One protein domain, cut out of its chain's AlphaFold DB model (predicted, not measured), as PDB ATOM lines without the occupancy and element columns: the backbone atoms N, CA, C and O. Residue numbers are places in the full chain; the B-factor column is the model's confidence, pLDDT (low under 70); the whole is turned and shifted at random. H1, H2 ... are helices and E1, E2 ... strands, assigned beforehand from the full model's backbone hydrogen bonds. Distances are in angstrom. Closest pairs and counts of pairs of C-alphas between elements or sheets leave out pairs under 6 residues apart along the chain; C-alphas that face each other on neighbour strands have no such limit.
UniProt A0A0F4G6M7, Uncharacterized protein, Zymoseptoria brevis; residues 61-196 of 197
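What this domain is: This is residues 61 to 196 of the 197 residues of an uncharacterized protein of Zymoseptoria brevis (UniProt A0A0F4G6M7). One strongly twisted sheet of four parallel strands forms a wall, with the long helices H2 and H5 over one face, H2 at the E1 edge and H5 at the E4 edge. H4 packs side by side with H2, no named helix is on the other face of the sheet, and the short H1 lies farthest out. The printed part has 136 residues, with five named helices and four named strands in the order H1 E1 H2 E2 H3 H4 E3 H5 E4, and its class is mixed, helices and strands. The sheet's order is E1 E2 E3 E4. The whole is compact, with a radius of gyration of the C-alphas of 15.6 A, and elongated, spanning 50 by 29 by 29 A.

Where its parts are: The sheet holds E1, residues 66 to 71, E2, residues 110 to 117, E3, residues 149 to 156, and E4, residues 190 to 195. E2 and E3 are each 22.7 A long; E4 ends with C-alpha 195 at (313.047, 352.436, 387.285). H5, residues 165 to 185, is 30.5 A long and begins with C-alpha 165 at (309.561, 363.035, 376.741). H2, residues 81 to 98, is 26.1 A long, and H4, residues 129 to 141, 18.4 A. H1, residues 61 to 64, begins with C-alpha 61 at (328.739, 343.909, 408.703); H3 is residues 120 to 123.

How they stand to each other: E1 and E2 are parallel at 43 degrees, with N 71 and O 113 2.7 A apart, within hydrogen-bond range. E2 and E3 stand at 18 degrees, with N 152 and O 112 at 2.8 A; E3 and E4 at 29 degrees, with N 193 and O 153 at 2.8 A. Three strand-helix-strand units, parallel neighbour strands joined through helices, have right-handed crossovers: E1, H2, E2; E2, H3 H4, E3; and E3, H5, E4. H2 and H5 on the same face make two layers, helices over a sheet. H5 is over E4 at a height over the sheet of 8.9 A; the closest C-alphas are those of Asn 180 and Cys 190, 5.6 A. H2's height is 7.3 A; its closest C-alphas with E1 are those of Leu 71 and Ser 88, 5.1 A. H2 and H4 touch at a shallow tilt of 3 degrees, the same way; the C-alphas of Glu 86 and Pro 131 come closest, 5.8 A. H3 and H5 are close but not clearly touching, 7.6 A between the C-alphas of Leu 121 and Glu 175. H4 and H5 are only just apart, closest 8.3 A. Every O i to N i+4 pair is within hydrogen-bond range in H2 and H4, and 16 of 17 in H5; H1 and H3 are too short for such a pair.

The domain as a whole: The C-alphas farthest apart, those of Leu 103 and Asn 164, are 49.8 A apart. The printed part has no cut, and the link from H2 to E2, 11 residues, is long. The mean pLDDT of the printed part is 81.6; residues 76 to 79, 102 to 104, 118 to 123, 157 to 170 and 196 are under 70.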
ATOM      1  N   PHE A  61     329.787 344.306 409.636       89.50
ATOM      2  CA  PHE A  61     328.739 343.909 408.703       89.50
ATOM      3  C   PHE A  61     327.527 344.849 408.764       89.50
ATOM      4  O   PHE A  61     327.163 345.445 407.753       89.50
ATOM      5  N   TYR A  62     326.950 345.056 409.950       86.62
ATOM      6  CA  TYR A  62     325.788 345.936 410.114       86.62
ATOM      7  C   TYR A  62     326.119 347.433 410.018       86.62
ATOM      8  O   TYR A  62     325.236 348.254 409.772       86.62
ATOM      9  N   GLY A  63     327.383 347.804 410.230       85.81
ATOM     10  CA  GLY A  63     327.827 349.192 410.172       85.81
ATOM     11  C   GLY A  63     328.192 349.686 408.775       85.81
ATOM     12  O   GLY A  63     328.121 350.890 408.534       85.81
ATOM     13  N   ARG A  64     328.593 348.784 407.873       89.19
ATOM     14  CA  ARG A  64     329.041 349.121 406.512       89.19
ATOM     15  C   ARG A  64     327.959 348.968 405.459       89.19
ATOM     16  O   ARG A  64     327.969 349.707 404.483       89.19
ATOM     17  N   ASN A  65     327.036 348.041 405.681       89.12
ATOM     18  CA  ASN A  65     326.020 347.697 404.699       89.12
ATOM     19  C   ASN A  65     324.703 348.415 404.972       89.12
ATOM     20  O   ASN A  65     324.395 348.832 406.095       89.12
ATOM     21  N   GLN A  66     323.923 348.541 403.910       90.25
ATOM     22  CA  GLN A  66     322.573 349.059 403.932       90.25
ATOM     23  C   GLN A  66     321.608 347.875 403.950       90.25
ATOM     24  O   GLN A  66     321.705 346.988 403.116       90.25
ATOM     25  N   PHE A  67     320.673 347.832 404.896       90.31
ATOM     26  CA  PHE A  67     319.723 346.720 404.983       90.31
ATOM     27  C   PHE A  67     318.372 347.122 404.415       90.31
ATOM     28  O   PHE A  67     317.921 348.257 404.616       90.31
ATOM     29  N   VAL A  68     317.747 346.173 403.722       91.31
ATOM     30  CA  VAL A  68     316.476 346.340 403.025       91.31
ATOM     31  C   VAL A  68     315.477 345.313 403.554       91.31
ATOM     32  O   VAL A  68     315.747 344.115 403.564       91.31
ATOM     33  N   LEU A  69     314.314 345.784 403.991       91.25
ATOM     34  CA  LEU A  69     313.107 344.999 404.230       91.25
ATOM     35  C   LEU A  69     312.257 345.036 402.957       91.25
ATOM     36  O   LEU A  69     311.575 346.041 402.732       91.25
ATOM     37  N   PRO A  70     312.285 343.992 402.113       90.75
ATOM     38  CA  PRO A  70     311.473 343.988 400.912       90.75
ATOM     39  C   PRO A  70     310.006 343.676 401.238       90.75
ATOM     40  O   PRO A  70     309.686 342.762 402.010       90.75
ATOM     41  N   LEU A  71     309.111 344.431 400.612       90.19
ATOM     42  CA  LEU A  71     307.673 344.229 400.576       90.19
ATOM     43  C   LEU A  71     307.286 343.766 399.175       90.19
ATOM     44  O   LEU A  71     307.403 344.499 398.194       90.19
ATOM     45  N   THR A  72     306.809 342.532 399.093       86.31
ATOM     46  CA  THR A  72     306.284 341.947 397.865       86.31
ATOM     47  C   THR A  72     304.980 342.636 397.499       86.31
ATOM     48  O   THR A  72     304.034 342.627 398.291       86.31
ATOM     49  N   THR A  73     304.902 343.193 396.295       81.31
ATOM     50  CA  THR A  73     303.648 343.752 395.772       81.31
ATOM     51  C   THR A  73     303.188 343.053 394.498       81.31
ATOM     52  O   THR A  73     302.046 343.232 394.088       81.31
ATOM     53  N   GLU A  74     304.011 342.176 393.926       76.19
ATOM     54  CA  GLU A  74     303.701 341.454 392.695       76.19
ATOM     55  C   GLU A  74     304.166 340.001 392.753       76.19
ATOM     56  O   GLU A  74     305.033 339.626 393.545       76.19
ATOM     57  N   ASP A  75     303.508 339.169 391.956       70.88
ATOM     58  CA  ASP A  75     303.825 337.765 391.746       70.88
ATOM     59  C   ASP A  75     303.784 337.463 390.242       70.88
ATOM     60  O   ASP A  75     303.398 338.310 389.436       70.88
ATOM     61  N   GLU A  76     304.126 336.231 389.862       66.69
ATOM     62  CA  GLU A  76     304.108 335.762 388.467       66.69
ATOM     63  C   GLU A  76     302.729 335.897 387.775       66.69
ATOM     64  O   GLU A  76     302.604 335.646 386.575       66.69
ATOM     65  N   HIS A  77     301.669 336.252 388.510       66.12
ATOM     66  CA  HIS A  77     300.291 336.326 388.030       66.12
ATOM     67  C   HIS A  77     299.671 337.732 388.130       66.12
ATOM     68  O   HIS A  77     298.551 337.927 387.654       66.12
ATOM     69  N   GLY A  78     300.351 338.717 388.727       61.19
ATOM     70  CA  GLY A  78     300.031 340.152 388.691       61.19
ATOM     71  C   GLY A  78     298.665 340.594 389.248       61.19
ATOM     72  O   GLY A  78     298.302 341.764 389.116       61.19
ATOM     73  N   THR A  79     297.868 339.704 389.853       59.97
ATOM     74  CA  THR A  79     296.423 339.961 390.060       59.97
ATOM     75  C   THR A  79     296.041 340.341 391.506       59.97
ATOM     76  O   THR A  79     294.915 340.776 391.753       59.97
ATOM     77  N   HIS A  80     296.958 340.270 392.483       77.00
ATOM     78  CA  HIS A  80     296.613 340.420 393.913       77.00
ATOM     79  C   HIS A  80     297.593 341.255 394.756       77.00
ATOM     80  O   HIS A  80     297.859 340.923 395.912       77.00
ATOM     81  N   TRP A  81     298.072 342.386 394.230       81.06
ATOM     82  CA  TRP A  81     299.087 343.213 394.907       81.06
ATOM     83  C   TRP A  81     298.757 343.591 396.360       81.06
ATOM     84  O   TRP A  81     299.634 343.599 397.217       81.06
ATOM     85  N   HIS A  82     297.487 343.860 396.675       84.19
ATOM     86  CA  HIS A  82     297.068 344.234 398.030       84.19
ATOM     87  C   HIS A  82     297.201 343.071 399.022       84.19
ATOM     88  O   HIS A  82     297.547 343.297 400.176       84.19
ATOM     89  N   VAL A  83     296.955 341.831 398.581       85.56
ATOM     90  CA  VAL A  83     297.147 340.626 399.405       85.56
ATOM     91  C   VAL A  83     298.637 340.366 399.608       85.56
ATOM     92  O   VAL A  83     299.059 340.067 400.721       85.56
ATOM     93  N   LEU A  84     299.438 340.518 398.551       85.88
ATOM     94  CA  LEU A  84     300.892 340.356 398.615       85.88
ATOM     95  C   LEU A  84     301.530 341.378 399.558       85.88
ATOM     96  O   LEU A  84     302.360 341.008 400.388       85.88
ATOM     97  N   LEU A  85     301.078 342.630 399.496       87.81
ATOM     98  CA  LEU A  85     301.532 343.691 400.385       87.81
ATOM     99  C   LEU A  85     301.175 343.400 401.850       87.81
ATOM    100  O   LEU A  85     302.006 343.594 402.732       87.81
ATOM    101  N   GLU A  86     299.968 342.907 402.135       89.25
ATOM    102  CA  GLU A  86     299.582 342.521 403.502       89.25
ATOM    103  C   GLU A  86     300.436 341.345 404.012       89.25
ATOM    104  O   GLU A  86     300.998 341.421 405.104       89.25
ATOM    105  N   ASN A  87     300.625 340.300 403.200       88.00
ATOM    106  CA  ASN A  87     301.433 339.133 403.566       88.00
ATOM    107  C   ASN A  87     302.916 339.482 403.771       88.00
ATOM    108  O   ASN A  87     303.567 338.967 404.681       88.00
ATOM    109  N   SER A  88     303.479 340.346 402.927       88.56
ATOM    110  CA  SER A  88     304.861 340.801 403.089       88.56
ATOM    111  C   SER A  88     305.013 341.750 404.278       88.56
ATOM    112  O   SER A  88     306.023 341.680 404.978       88.56
ATOM    113  N   THR A  89     303.981 342.538 404.599       90.88
ATOM    114  CA  THR A  89     303.927 343.318 405.845       90.88
ATOM    115  C   THR A  89     303.930 342.408 407.079       90.88
ATOM    116  O   THR A  89     304.657 342.698 408.026       90.88
ATOM    117  N   ASP A  90     303.208 341.277 407.070       89.81
ATOM    118  CA  ASP A  90     303.266 340.283 408.162       89.81
ATOM    119  C   ASP A  90     304.685 339.727 408.365       89.81
ATOM    120  O   ASP A  90     305.122 339.481 409.493       89.81
ATOM    121  N   LYS A  91     305.414 339.504 407.267       88.06
ATOM    122  CA  LYS A  91     306.798 339.013 407.306       88.06
ATOM    123  C   LYS A  91     307.749 340.076 407.860       88.06
ATOM    124  O   LYS A  91     308.565 339.759 408.726       88.06
ATOM    125  N   ALA A  92     307.600 341.323 407.412       90.19
ATOM    126  CA  ALA A  92     308.360 342.457 407.927       90.19
ATOM    127  C   ALA A  92     308.115 342.662 409.429       90.19
ATOM    128  O   ALA A  92     309.063 342.865 410.184       90.19
ATOM    129  N   GLU A  93     306.863 342.542 409.878       91.19
ATOM    130  CA  GLU A  93     306.498 342.663 411.291       91.19
ATOM    131  C   GLU A  93     307.217 341.631 412.155       91.19
ATOM    132  O   GLU A  93     307.914 342.006 413.095       91.19
ATOM    133  N   LYS A  94     307.153 340.350 411.778       89.12
ATOM    134  CA  LYS A  94     307.878 339.292 412.496       89.12
ATOM    135  C   LYS A  94     309.374 339.575 412.570       89.12
ATOM    136  O   LYS A  94     309.986 339.381 413.616       89.12
ATOM    137  N   TRP A  95     309.983 340.050 411.484       88.12
ATOM    138  CA  TRP A  95     311.405 340.389 411.495       88.12
ATOM    139  C   TRP A  95     311.715 341.530 412.479       88.12
ATOM    140  O   TRP A  95     312.681 341.438 413.240       88.12
ATOM    141  N   LEU A  96     310.879 342.573 412.508       89.62
ATOM    142  CA  LEU A  96     311.020 343.725 413.403       89.62
ATOM    143  C   LEU A  96     310.821 343.369 414.881       89.62
ATOM    144  O   LEU A  96     311.418 344.014 415.745       89.62
ATOM    145  N   GLU A  97     310.004 342.364 415.196       86.56
ATOM    146  CA  GLU A  97     309.842 341.852 416.565       86.56
ATOM    147  C   GLU A  97     311.133 341.208 417.092       86.56
ATOM    148  O   GLU A  97     311.495 341.397 418.255       86.56
ATOM    149  N   TYR A  98     311.862 340.486 416.234       83.50
ATOM    150  CA  TYR A  98     313.136 339.857 416.598       83.50
ATOM    151  C   TYR A  98     314.339 340.810 416.515       83.50
ATOM    152  O   TYR A  98     315.353 340.569 417.170       83.50
ATOM    153  N   ASN A  99     314.229 341.902 415.755       83.38
ATOM    154  CA  ASN A  99     315.308 342.859 415.500       83.38
ATOM    155  C   ASN A  99     314.901 344.266 415.949       83.38
ATOM    156  O   ASN A  99     314.678 345.159 415.131       83.38
ATOM    157  N   THR A 100     314.781 344.470 417.261       83.50
ATOM    158  CA  THR A 100     314.347 345.757 417.827       83.50
ATOM    159  C   THR A 100     315.371 346.873 417.599       83.50
ATOM    160  O   THR A 100     316.582 346.642 417.582       83.50
ATOM    161  N   GLY A 101     314.900 348.116 417.484       78.75
ATOM    162  CA  GLY A 101     315.739 349.296 417.251       78.75
ATOM    163  C   GLY A 101     316.798 349.513 418.338       78.75
ATOM    164  O   GLY A 101     317.910 349.937 418.037       78.75
ATOM    165  N   ALA A 102     316.507 349.134 419.587       68.88
ATOM    166  CA  ALA A 102     317.459 349.214 420.700       68.88
ATOM    167  C   ALA A 102     318.646 348.240 420.569       68.88
ATOM    168  O   ALA A 102     319.713 348.492 421.125       68.88
ATOM    169  N   LEU A 103     318.456 347.130 419.851       66.56
ATOM    170  CA  LEU A 103     319.480 346.113 419.592       66.56
ATOM    171  C   LEU A 103     320.092 346.248 418.194       66.56
ATOM    172  O   LEU A 103     320.985 345.480 417.833       66.56
ATOM    173  N   SER A 104     319.615 347.213 417.410       69.88
ATOM    174  CA  SER A 104     320.021 347.388 416.030       69.88
ATOM    175  C   SER A 104     321.479 347.832 415.949       69.88
ATOM    176  O   SER A 104     321.870 348.883 416.458       69.88
ATOM    177  N   LEU A 105     322.297 347.017 415.286       76.31
ATOM    178  CA  LEU A 105     323.676 347.365 414.938       76.31
ATOM    179  C   LEU A 105     323.749 348.240 413.678       76.31
ATOM    180  O   LEU A 105     324.848 348.622 413.270       76.31
ATOM    181  N   LEU A 106     322.598 348.557 413.074       80.25
ATOM    182  CA  LEU A 106     322.509 349.358 411.863       80.25
ATOM    183  C   LEU A 106     323.070 350.756 412.120       80.25
ATOM    184  O   LEU A 106     322.650 351.469 413.033       80.25
ATOM    185  N   LYS A 107     324.038 351.151 411.293       82.38
ATOM    186  CA  LYS A 107     324.550 352.530 411.271       82.38
ATOM    187  C   LYS A 107     323.851 353.403 410.237       82.38
ATOM    188  O   LYS A 107     323.889 354.623 410.369       82.38
ATOM    189  N   ARG A 108     323.215 352.783 409.243       86.25
ATOM    190  CA  ARG A 108     322.404 353.444 408.220       86.25
ATOM    191  C   ARG A 108     320.919 353.180 408.464       86.25
ATOM    192  O   ARG A 108     320.564 352.208 409.131       86.25
ATOM    193  N   SER A 109     320.058 354.051 407.947       90.25
ATOM    194  CA  SER A 109     318.604 353.924 408.085       90.25
ATOM    195  C   SER A 109     318.107 352.680 407.354       90.25
ATOM    196  O   SER A 109     318.412 352.522 406.184       90.25
ATOM    197  N   LEU A 110     317.325 351.820 408.000       91.94
ATOM    198  CA  LEU A 110     316.689 350.653 407.393       91.94
ATOM    199  C   LEU A 110     315.801 351.065 406.209       91.94
ATOM    200  O   LEU A 110     314.900 351.892 406.360       91.94
ATOM    201  N   ILE A 111     316.030 350.475 405.040       93.62
ATOM    202  CA  ILE A 111     315.185 350.709 403.869       93.62
ATOM    203  C   ILE A 111     314.021 349.736 403.934       93.62
ATOM    204  O   ILE A 111     314.226 348.538 404.094       93.62
ATOM    205  N   ILE A 112     312.800 350.229 403.782       94.06
ATOM    206  CA  ILE A 112     311.634 349.383 403.544       94.06
ATOM    207  C   ILE A 112     311.270 349.553 402.080       94.06
ATOM    208  O   ILE A 112     310.757 350.603 401.695       94.06
ATOM    209  N   SER A 113     311.597 348.558 401.264       92.56
ATOM    210  CA  SER A 113     311.435 348.643 399.816       92.56
ATOM    211  C   SER A 113     310.114 348.026 399.387       92.56
ATOM    212  O   SER A 113     309.788 346.931 399.829       92.56
ATOM    213  N   ALA A 114     309.365 348.700 398.523       89.19
ATOM    214  CA  ALA A 114     308.225 348.123 397.825       89.19
ATOM    215  C   ALA A 114     308.346 348.440 396.334       89.19
ATOM    216  O   ALA A 114     308.421 349.610 395.948       89.19
ATOM    217  N   GLU A 115     308.357 347.399 395.509       85.75
ATOM    218  CA  GLU A 115     308.470 347.523 394.057       85.75
ATOM    219  C   GLU A 115     307.098 347.308 393.431       85.75
ATOM    220  O   GLU A 115     306.421 346.344 393.785       85.75
ATOM    221  N   PHE A 116     306.674 348.214 392.553       78.94
ATOM    222  CA  PHE A 116     305.392 348.165 391.855       78.94
ATOM    223  C   PHE A 116     305.628 348.270 390.345       78.94
ATOM    224  O   PHE A 116     306.135 349.294 389.878       78.94
ATOM    225  N   GLU A 117     305.193 347.272 389.575       71.06
ATOM    226  CA  GLU A 117     305.157 347.361 388.119       71.06
ATOM    227  C   GLU A 117     303.834 347.982 387.638       71.06
ATOM    228  O   GLU A 117     302.718 347.755 388.142       71.06
ATOM    229  N   GLY A 118     303.952 348.778 386.580       62.59
ATOM    230  CA  GLY A 118     302.821 349.358 385.875       62.59
ATOM    231  C   GLY A 118     302.295 350.656 386.487       62.59
ATOM    232  O   GLY A 118     302.854 351.248 387.404       62.59
ATOM    233  N   ASP A 119     301.196 351.145 385.913       60.38
ATOM    234  CA  ASP A 119     300.791 352.539 386.078       60.38
ATOM    235  C   ASP A 119     300.374 352.883 387.525       60.38
ATOM    236  O   ASP A 119     299.243 352.607 387.954       60.38
ATOM    237  N   VAL A 120     301.284 353.553 388.247       55.31
ATOM    238  CA  VAL A 120     301.083 354.183 389.567       55.31
ATOM    239  C   VAL A 120     299.773 354.982 389.618       55.31
ATOM    240  O   VAL A 120     299.086 354.962 390.644       55.31
ATOM    241  N   LEU A 121     299.375 355.617 388.506       51.53
ATOM    242  CA  LEU A 121     298.157 356.429 388.401       51.53
ATOM    243  C   LEU A 121     296.875 355.602 388.534       51.53
ATOM    244  O   LEU A 121     295.853 356.114 389.003       51.53
ATOM    245  N   THR A 122     296.903 354.339 388.105       59.06
ATOM    246  CA  THR A 122     295.702 353.492 388.040       59.06
ATOM    247  C   THR A 122     295.507 352.667 389.300       59.06
ATOM    248  O   THR A 122     294.381 352.571 389.793       59.06
ATOM    249  N   LYS A 123     296.587 352.103 389.855       67.69
ATOM    250  CA  LYS A 123     296.498 351.191 391.004       67.69
ATOM    251  C   LYS A 123     296.341 351.927 392.343       67.69
ATOM    252  O   LYS A 123     295.803 351.330 393.272       67.69
ATOM    253  N   LYS A 124     296.777 353.198 392.449       75.12
ATOM    254  CA  LYS A 124     296.702 354.042 393.668       75.12
ATOM    255  C   LYS A 124     297.041 353.279 394.953       75.12
ATOM    256  O   LYS A 124     296.340 353.353 395.958       75.12
ATOM    257  N   TRP A 125     298.126 352.520 394.925       77.12
ATOM    258  CA  TRP A 125     298.519 351.609 396.001       77.12
ATOM    259  C   TRP A 125     298.737 352.316 397.355       77.12
ATOM    260  O   TRP A 125     298.498 351.737 398.416       77.12
ATOM    261  N   TYR A 126     299.081 353.606 397.338       76.62
ATOM    262  CA  TYR A 126     299.176 354.459 398.527       76.62
ATOM    263  C   TYR A 126     297.818 354.721 399.220       76.62
ATOM    264  O   TYR A 126     297.791 355.070 400.403       76.62
ATOM    265  N   ASP A 127     296.684 354.542 398.529       81.00
ATOM    266  CA  ASP A 127     295.341 354.652 399.120       81.00
ATOM    267  C   ASP A 127     294.976 353.415 399.960       81.00
ATOM    268  O   ASP A 127     294.104 353.497 400.834       81.00
ATOM    269  N   HIS A 128     295.679 352.289 399.785       85.62
ATOM    270  CA  HIS A 128     295.545 351.113 400.649       85.62
ATOM    271  C   HIS A 128     296.312 351.328 401.958       85.62
ATOM    272  O   HIS A 128     297.350 350.737 402.223       85.62
ATOM    273  N   LYS A 129     295.801 352.245 402.787       88.19
ATOM    274  CA  LYS A 129     296.486 352.790 403.976       88.19
ATOM    275  C   LYS A 129     296.748 351.775 405.089       88.19
ATOM    276  O   LYS A 129     297.553 352.051 405.974       88.19
ATOM    277  N   ARG A 130     296.023 350.654 405.108       90.62
ATOM    278  CA  ARG A 130     296.048 349.679 406.207       90.62
ATOM    279  C   ARG A 130     297.449 349.086 406.454       90.62
ATOM    280  O   ARG A 130     297.926 349.274 407.574       90.62
ATOM    281  N   PRO A 131     298.125 348.446 405.477       91.44
ATOM    282  CA  PRO A 131     299.458 347.875 405.684       91.44
ATOM    283  C   PRO A 131     300.486 348.939 406.076       91.44
ATOM    284  O   PRO A 131     301.249 348.738 407.014       91.44
ATOM    285  N   TRP A 132     300.437 350.121 405.456       91.50
ATOM    286  CA  TRP A 132     301.358 351.221 405.759       91.50
ATOM    287  C   TRP A 132     301.227 351.724 407.201       91.50
ATOM    288  O   TRP A 132     302.224 351.916 407.897       91.50
ATOM    289  N   LYS A 133     299.992 351.912 407.682       92.44
ATOM    290  CA  LYS A 133     299.741 352.314 409.073       92.44
ATOM    291  C   LYS A 133     300.175 351.239 410.062       92.44
ATOM    292  O   LYS A 133     300.815 351.571 411.053       92.44
ATOM    293  N   ARG A 134     299.871 349.973 409.769       92.69
ATOM    294  CA  ARG A 134     300.290 348.837 410.593       92.69
ATOM    295  C   ARG A 134     301.811 348.763 410.700       92.69
ATOM    296  O   ARG A 134     302.342 348.715 411.802       92.69
ATOM    297  N   LEU A 135     302.512 348.842 409.573       92.81
ATOM    298  CA  LEU A 135     303.972 348.849 409.529       92.81
ATOM    299  C   LEU A 135     304.561 349.976 410.392       92.81
ATOM    300  O   LEU A 135     305.481 349.743 411.173       92.81
ATOM    301  N   LYS A 136     303.995 351.187 410.307       93.62
ATOM    302  CA  LYS A 136     304.401 352.318 411.153       93.62
ATOM    303  C   LYS A 136     304.242 352.015 412.647       93.62
ATOM    304  O   LYS A 136     305.117 352.352 413.445       93.62
ATOM    305  N   GLU A 137     303.110 351.432 413.032       93.69
ATOM    306  CA  GLU A 137     302.825 351.067 414.422       93.69
ATOM    307  C   GLU A 137     303.825 350.030 414.940       93.69
ATOM    308  O   GLU A 137     304.369 350.212 416.030       93.69
ATOM    309  N   VAL A 138     304.136 349.014 414.131       93.81
ATOM    310  CA  VAL A 138     305.124 347.978 414.460       93.81
ATOM    311  C   VAL A 138     306.526 348.565 414.591       93.81
ATOM    312  O   VAL A 138     307.183 348.329 415.598       93.81
ATOM    313  N   LEU A 139     306.983 349.385 413.638       93.06
ATOM    314  CA  LEU A 139     308.298 350.041 413.712       93.06
ATOM    315  C   LEU A 139     308.456 350.825 415.015       93.06
ATOM    316  O   LEU A 139     309.463 350.698 415.714       93.06
ATOM    317  N   ARG A 140     307.421 351.591 415.380       92.75
ATOM    318  CA  ARG A 140     307.394 352.337 416.638       92.75
ATOM    319  C   ARG A 140     307.420 351.404 417.852       92.75
ATOM    320  O   ARG A 140     308.163 351.680 418.792       92.75
ATOM    321  N   ALA A 141     306.624 350.334 417.851       92.56
ATOM    322  CA  ALA A 141     306.578 349.357 418.940       92.56
ATOM    323  C   ALA A 141     307.917 348.619 419.116       92.56
ATOM    324  O   ALA A 141     308.355 348.409 420.247       92.56
ATOM    325  N   SER A 142     308.609 348.326 418.014       91.62
ATOM    326  CA  SER A 142     309.951 347.736 417.985       91.62
ATOM    327  C   SER A 142     311.074 348.736 418.286       91.62
ATOM    328  O   SER A 142     312.242 348.352 418.302       91.62
ATOM    329  N   GLY A 143     310.762 350.011 418.547       91.69
ATOM    330  CA  GLY A 143     311.729 351.025 418.978       91.69
ATOM    331  C   GLY A 143     312.513 351.713 417.857       91.69
ATOM    332  O   GLY A 143     313.552 352.307 418.137       91.69
ATOM    333  N   TYR A 144     312.046 351.656 416.608       91.50
ATOM    334  CA  TYR A 144     312.626 352.414 415.497       91.50
ATOM    335  C   TYR A 144     312.108 353.857 415.505       91.50
ATOM    336  O   TYR A 144     310.899 354.098 415.497       91.50
ATOM    337  N   SER A 145     313.022 354.831 415.509       89.75
ATOM    338  CA  SER A 145     312.677 356.246 415.324       89.75
ATOM    339  C   SER A 145     312.526 356.591 413.837       89.75
ATOM    340  O   SER A 145     312.969 355.839 412.974       89.75
ATOM    341  N   GLU A 146     311.924 357.740 413.521       87.38
ATOM    342  CA  GLU A 146     311.697 358.178 412.131       87.38
ATOM    343  C   GLU A 146     312.994 358.411 411.331       87.38
ATOM    344  O   GLU A 146     312.963 358.393 410.107       87.38
ATOM    345  N   GLU A 147     314.139 358.578 412.000       89.00
ATOM    346  CA  GLU A 147     315.453 358.703 411.347       89.00
ATOM    347  C   GLU A 147     316.097 357.338 411.053       89.00
ATOM    348  O   GLU A 147     317.027 357.225 410.254       89.00
ATOM    349  N   MET A 148     315.617 356.278 411.708       90.12
ATOM    350  CA  MET A 148     316.179 354.933 411.584       90.12
ATOM    351  C   MET A 148     315.642 354.165 410.384       90.12
ATOM    352  O   MET A 148     316.135 353.070 410.135       90.12
ATOM    353  N   TYR A 149     314.648 354.683 409.665       92.81
ATOM    354  CA  TYR A 149     314.099 354.015 408.492       92.81
ATOM    355  C   TYR A 149     313.500 354.999 407.491       92.81
ATOM    356  O   TYR A 149     313.136 356.123 407.831       92.81
ATOM    357  N   PHE A 150     313.339 354.546 406.253       94.12
ATOM    358  CA  PHE A 150     312.480 355.203 405.273       94.12
ATOM    359  C   PHE A 150     311.916 354.180 404.288       94.12
ATOM    360  O   PHE A 150     312.445 353.079 404.134       94.12
ATOM    361  N   LEU A 151     310.809 354.540 403.642       93.50
ATOM    362  CA  LEU A 151     310.215 353.745 402.576       93.50
ATOM    363  C   LEU A 151     310.839 354.119 401.238       93.50
ATOM    364  O   LEU A 151     310.803 355.289 400.861       93.50
ATOM    365  N   MET A 152     311.348 353.125 400.522       92.81
ATOM    366  CA  MET A 152     311.732 353.249 399.123       92.81
ATOM    367  C   MET A 152     310.632 352.630 398.269       92.81
ATOM    368  O   MET A 152     310.337 351.443 398.392       92.81
ATOM    369  N   ILE A 153     310.007 353.434 397.419       88.56
ATOM    370  CA  ILE A 153     309.062 352.939 396.423       88.56
ATOM    371  C   ILE A 153     309.786 352.909 395.092       88.56
ATOM    372  O   ILE A 153     310.136 353.968 394.573       88.56
ATOM    373  N   ARG A 154     309.959 351.715 394.531       85.75
ATOM    374  CA  ARG A 154     310.479 351.551 393.175       85.75
ATOM    375  C   ARG A 154     309.303 351.361 392.242       85.75
ATOM    376  O   ARG A 154     308.525 350.422 392.399       85.75
ATOM    377  N   ALA A 155     309.121 352.313 391.345       77.94
ATOM    378  CA  ALA A 155     308.005 352.313 390.418       77.94
ATOM    379  C   ALA A 155     308.523 352.294 388.991       77.94
ATOM    380  O   ALA A 155     309.396 353.090 388.632       77.94
ATOM    381  N   ASP A 156     307.935 351.418 388.187       72.62
ATOM    382  CA  ASP A 156     308.199 351.362 386.763       72.62
ATOM    383  C   ASP A 156     307.041 351.979 385.966       72.62
ATOM    384  O   ASP A 156     305.875 351.596 386.114       72.62
ATOM    385  N   TYR A 157     307.358 352.957 385.116       69.00
ATOM    386  CA  TYR A 157     306.384 353.717 384.338       69.00
ATOM    387  C   TYR A 157     306.336 353.302 382.864       69.00
ATOM    388  O   TYR A 157     306.060 354.150 382.011       69.00
ATOM    389  N   TRP A 158     306.533 352.018 382.536       57.16
ATOM    390  CA  TRP A 158     306.428 351.486 381.162       57.16
ATOM    391  C   TRP A 158     305.253 352.050 380.335       57.16
ATOM    392  O   TRP A 158     305.394 352.306 379.141       57.16
ATOM    393  N   ASN A 159     304.097 352.322 380.952       54.16
ATOM    394  CA  ASN A 159     302.912 352.849 380.258       54.16
ATOM    395  C   ASN A 159     302.950 354.363 379.951       54.16
ATOM    396  O   ASN A 159     302.073 354.863 379.244       54.16
ATOM    397  N   LEU A 160     303.930 355.116 380.463       53.00
ATOM    398  CA  LEU A 160     304.143 356.522 380.098       53.00
ATOM    399  C   LEU A 160     304.952 356.669 378.799       53.00
ATOM    400  O   LEU A 160     304.917 357.745 378.206       53.00
ATOM    401  N   LEU A 161     305.614 355.607 378.317       52.56
ATOM    402  CA  LEU A 161     306.472 355.624 377.121       52.56
ATOM    403  C   LEU A 161     305.735 355.963 375.811       52.56
ATOM    404  O   LEU A 161     306.379 356.329 374.832       52.56
ATOM    405  N   ASP A 162     304.401 355.916 375.798       53.88
ATOM    406  CA  ASP A 162     303.573 356.365 374.666       53.88
ATOM    407  C   ASP A 162     303.369 357.901 374.637       53.88
ATOM    408  O   ASP A 162     302.681 358.444 373.769       53.88
ATOM    409  N   ARG A 163     303.947 358.638 375.600       55.44
ATOM    410  CA  ARG A 163     303.855 360.103 375.721       55.44
ATOM    411  C   ARG A 163     305.195 360.772 375.407       55.44
ATOM    412  O   ARG A 163     306.261 360.253 375.712       55.44
ATOM    413  N   ASN A 164     305.144 361.985 374.849       58.34
ATOM    414  CA  ASN A 164     306.334 362.809 374.588       58.34
ATOM    415  C   ASN A 164     307.234 362.936 375.843       58.34
ATOM    416  O   ASN A 164     306.734 363.080 376.964       58.34
ATOM    417  N   SER A 165     308.557 362.988 375.656       61.03
ATOM    418  CA  SER A 165     309.561 363.035 376.741       61.03
ATOM    419  C   SER A 165     309.351 364.172 377.755       61.03
ATOM    420  O   SER A 165     309.578 364.009 378.953       61.03
ATOM    421  N   ASP A 166     308.873 365.331 377.297       61.91
ATOM    422  CA  ASP A 166     308.609 366.490 378.160       61.91
ATOM    423  C   ASP A 166     307.355 366.329 379.029       61.91
ATOM    424  O   ASP A 166     307.274 366.921 380.111       61.91
ATOM    425  N   SER A 167     306.367 365.550 378.575       62.19
ATOM    426  CA  SER A 167     305.212 365.172 379.399       62.19
ATOM    427  C   SER A 167     305.585 364.115 380.432       62.19
ATOM    428  O   SER A 167     305.149 364.236 381.572       62.19
ATOM    429  N   LEU A 168     306.454 363.166 380.069       68.06
ATOM    430  CA  LEU A 168     306.922 362.090 380.946       68.06
ATOM    431  C   LEU A 168     307.573 362.653 382.219       68.06
ATOM    432  O   LEU A 168     307.070 362.449 383.318       68.06
ATOM    433  N   ASN A 169     308.574 363.525 382.058       69.12
ATOM    434  CA  ASN A 169     309.262 364.188 383.173       69.12
ATOM    435  C   ASN A 169     308.325 365.008 384.085       69.12
ATOM    436  O   ASN A 169     308.581 365.183 385.282       69.12
ATOM    437  N   ARG A 170     307.263 365.609 383.528       69.12
ATOM    438  CA  ARG A 170     306.285 366.373 384.326       69.12
ATOM    439  C   ARG A 170     305.353 365.447 385.096       69.12
ATOM    440  O   ARG A 170     305.059 365.754 386.255       69.12
ATOM    441  N   ASP A 171     304.911 364.365 384.466       74.38
ATOM    442  CA  ASP A 171     304.032 363.364 385.061       74.38
ATOM    443  C   ASP A 171     304.763 362.625 386.197       74.38
ATOM    444  O   ASP A 171     304.271 362.613 387.321       74.38
ATOM    445  N   GLU A 172     306.005 362.184 385.990       75.81
ATOM    446  CA  GLU A 172     306.854 361.561 387.021       75.81
ATOM    447  C   GLU A 172     307.023 362.429 388.276       75.81
ATOM    448  O   GLU A 172     306.797 361.995 389.412       75.81
ATOM    449  N   ARG A 173     307.381 363.709 388.092       79.38
ATOM    450  CA  ARG A 173     307.540 364.659 389.206       79.38
ATOM    451  C   ARG A 173     306.228 364.905 389.934       79.38
ATOM    452  O   ARG A 173     306.234 365.167 391.140       79.38
ATOM    453  N   ARG A 174     305.110 364.907 389.209       81.50
ATOM    454  CA  ARG A 174     303.780 365.064 389.797       81.50
ATOM    455  C   ARG A 174     303.435 363.844 390.646       81.50
ATOM    456  O   ARG A 174     303.044 364.036 391.796       81.50
ATOM    457  N   GLU A 175     303.650 362.641 390.131       78.44
ATOM    458  CA  GLU A 175     303.339 361.399 390.842       78.44
ATOM    459  C   GLU A 175     304.220 361.201 392.067       78.44
ATOM    460  O   GLU A 175     303.706 360.989 393.165       78.44
ATOM    461  N   THR A 176     305.523 361.441 391.936       83.50
ATOM    462  CA  THR A 176     306.457 361.442 393.071       83.50
ATOM    463  C   THR A 176     305.974 362.363 394.197       83.50
ATOM    464  O   THR A 176     306.035 362.015 395.375       83.50
ATOM    465  N   ARG A 177     305.439 363.550 393.869       85.75
ATOM    466  CA  ARG A 177     304.889 364.476 394.877       85.75
ATOM    467  C   ARG A 177     303.606 363.960 395.517       85.75
ATOM    468  O   ARG A 177     303.422 364.182 396.711       85.75
ATOM    469  N   ILE A 178     302.719 363.332 394.747       85.44
ATOM    470  CA  ILE A 178     301.461 362.768 395.256       85.44
ATOM    471  C   ILE A 178     301.764 361.632 396.232       85.44
ATOM    472  O   ILE A 178     301.282 361.667 397.365       85.44
ATOM    473  N   VAL A 179     302.626 360.698 395.829       86.00
ATOM    474  CA  VAL A 179     303.080 359.571 396.651       86.00
ATOM    475  C   VAL A 179     303.740 360.070 397.935       86.00
ATOM    476  O   VAL A 179     303.276 359.759 399.034       86.00
ATOM    477  N   ASN A 180     304.755 360.931 397.819       87.62
ATOM    478  CA  ASN A 180     305.461 361.467 398.985       87.62
ATOM    479  C   ASN A 180     304.527 362.222 399.933       87.62
ATOM    480  O   ASN A 180     304.687 362.152 401.153       87.62
ATOM    481  N   LYS A 181     303.533 362.942 399.397       89.88
ATOM    482  CA  LYS A 181     302.518 363.613 400.210       89.88
ATOM    483  C   LYS A 181     301.637 362.602 400.948       89.88
ATOM    484  O   LYS A 181     301.431 362.774 402.146       89.88
ATOM    485  N   ALA A 182     301.161 361.555 400.274       89.50
ATOM    486  CA  ALA A 182     300.315 360.528 400.879       89.50
ATOM    487  C   ALA A 182     301.022 359.813 402.045       89.50
ATOM    488  O   ALA A 182     300.446 359.684 403.127       89.50
ATOM    489  N   PHE A 183     302.289 359.420 401.877       91.00
ATOM    490  CA  PHE A 183     303.067 358.814 402.965       91.00
ATOM    491  C   PHE A 183     303.376 359.791 404.090       91.00
ATOM    492  O   PHE A 183     303.228 359.443 405.262       91.00
ATOM    493  N   ARG A 184     303.699 361.046 403.763       90.88
ATOM    494  CA  ARG A 184     303.911 362.079 404.780       90.88
ATOM    495  C   ARG A 184     302.661 362.321 405.626       90.88
ATOM    496  O   ARG A 184     302.780 362.486 406.833       90.88
ATOM    497  N   GLU A 185     301.469 362.292 405.033       91.50
ATOM    498  CA  GLU A 185     300.196 362.377 405.769       91.50
ATOM    499  C   GLU A 185     299.956 361.163 406.684       91.50
ATOM    500  O   GLU A 185     299.298 361.283 407.715       91.50
ATOM    501  N   MET A 186     300.528 360.002 406.353       89.44
ATOM    502  CA  MET A 186     300.579 358.834 407.242       89.44
ATOM    503  C   MET A 186     301.714 358.932 408.281       89.44
ATOM    504  O   MET A 186     301.794 358.112 409.197       89.44
ATOM    505  N   GLY A 187     302.561 359.963 408.197       90.06
ATOM    506  CA  GLY A 187     303.765 360.162 409.003       90.06
ATOM    507  C   GLY A 187     304.819 359.095 408.733       90.06
ATOM    508  O   GLY A 187     305.359 358.516 409.667       90.06
ATOM    509  N   LEU A 188     305.020 358.793 407.456       90.94
ATOM    510  CA  LEU A 188     306.041 357.902 406.939       90.94
ATOM    511  C   LEU A 188     306.936 358.703 405.990       90.94
ATOM    512  O   LEU A 188     306.438 359.408 405.107       90.94
ATOM    513  N   ARG A 189     308.255 358.607 406.174       92.19
ATOM    514  CA  ARG A 189     309.220 359.146 405.213       92.19
ATOM    515  C   ARG A 189     309.272 358.207 404.013       92.19
ATOM    516  O   ARG A 189     309.459 357.007 404.186       92.19
ATOM    517  N   CYS A 190     309.091 358.761 402.822       90.94
ATOM    518  CA  CYS A 190     309.085 358.020 401.571       90.94
ATOM    519  C   CYS A 190     309.997 358.717 400.565       90.94
ATOM    520  O   CYS A 190     310.050 359.951 400.516       90.94
ATOM    521  N   GLU A 191     310.720 357.905 399.811       90.38
ATOM    522  CA  GLU A 191     311.483 358.270 398.632       90.38
ATOM    523  C   GLU A 191     310.967 357.405 397.476       90.38
ATOM    524  O   GLU A 191     310.574 356.253 397.674       90.38
ATOM    525  N   VAL A 192     310.874 358.001 396.288       86.50
ATOM    526  CA  VAL A 192     310.382 357.322 395.086       86.50
ATOM    527  C   VAL A 192     311.534 357.259 394.108       86.50
ATOM    528  O   VAL A 192     312.070 358.298 393.715       86.50
ATOM    529  N   GLU A 193     311.899 356.043 393.738       85.56
ATOM    530  CA  GLU A 193     312.874 355.740 392.710       85.56
ATOM    531  C   GLU A 193     312.127 355.278 391.461       85.56
ATOM    532  O   GLU A 193     311.241 354.421 391.511       85.56
ATOM    533  N   ILE A 194     312.465 355.903 390.341       77.75
ATOM    534  CA  ILE A 194     311.874 355.587 389.051       77.75
ATOM    535  C   ILE A 194     312.808 354.614 388.351       77.75
ATOM    536  O   ILE A 194     313.949 354.973 388.054       77.75
ATOM    537  N   LEU A 195     312.321 353.403 388.094       73.62
ATOM    538  CA  LEU A 195     313.047 352.436 387.285       73.62
ATOM    539  C   LEU A 195     312.913 352.877 385.823       73.62
ATOM    540  O   LEU A 195     311.808 353.047 385.309       73.62
ATOM    541  N   GLY A 196     314.049 353.199 385.203       59.66
ATOM    542  CA  GLY A 196     314.103 353.511 383.779       59.66
ATOM    543  C   GLY A 196     313.935 352.248 382.926       59.66
ATOM    544  O   GLY A 196     314.094 351.147 383.453       59.66
TER     545      GLY A 196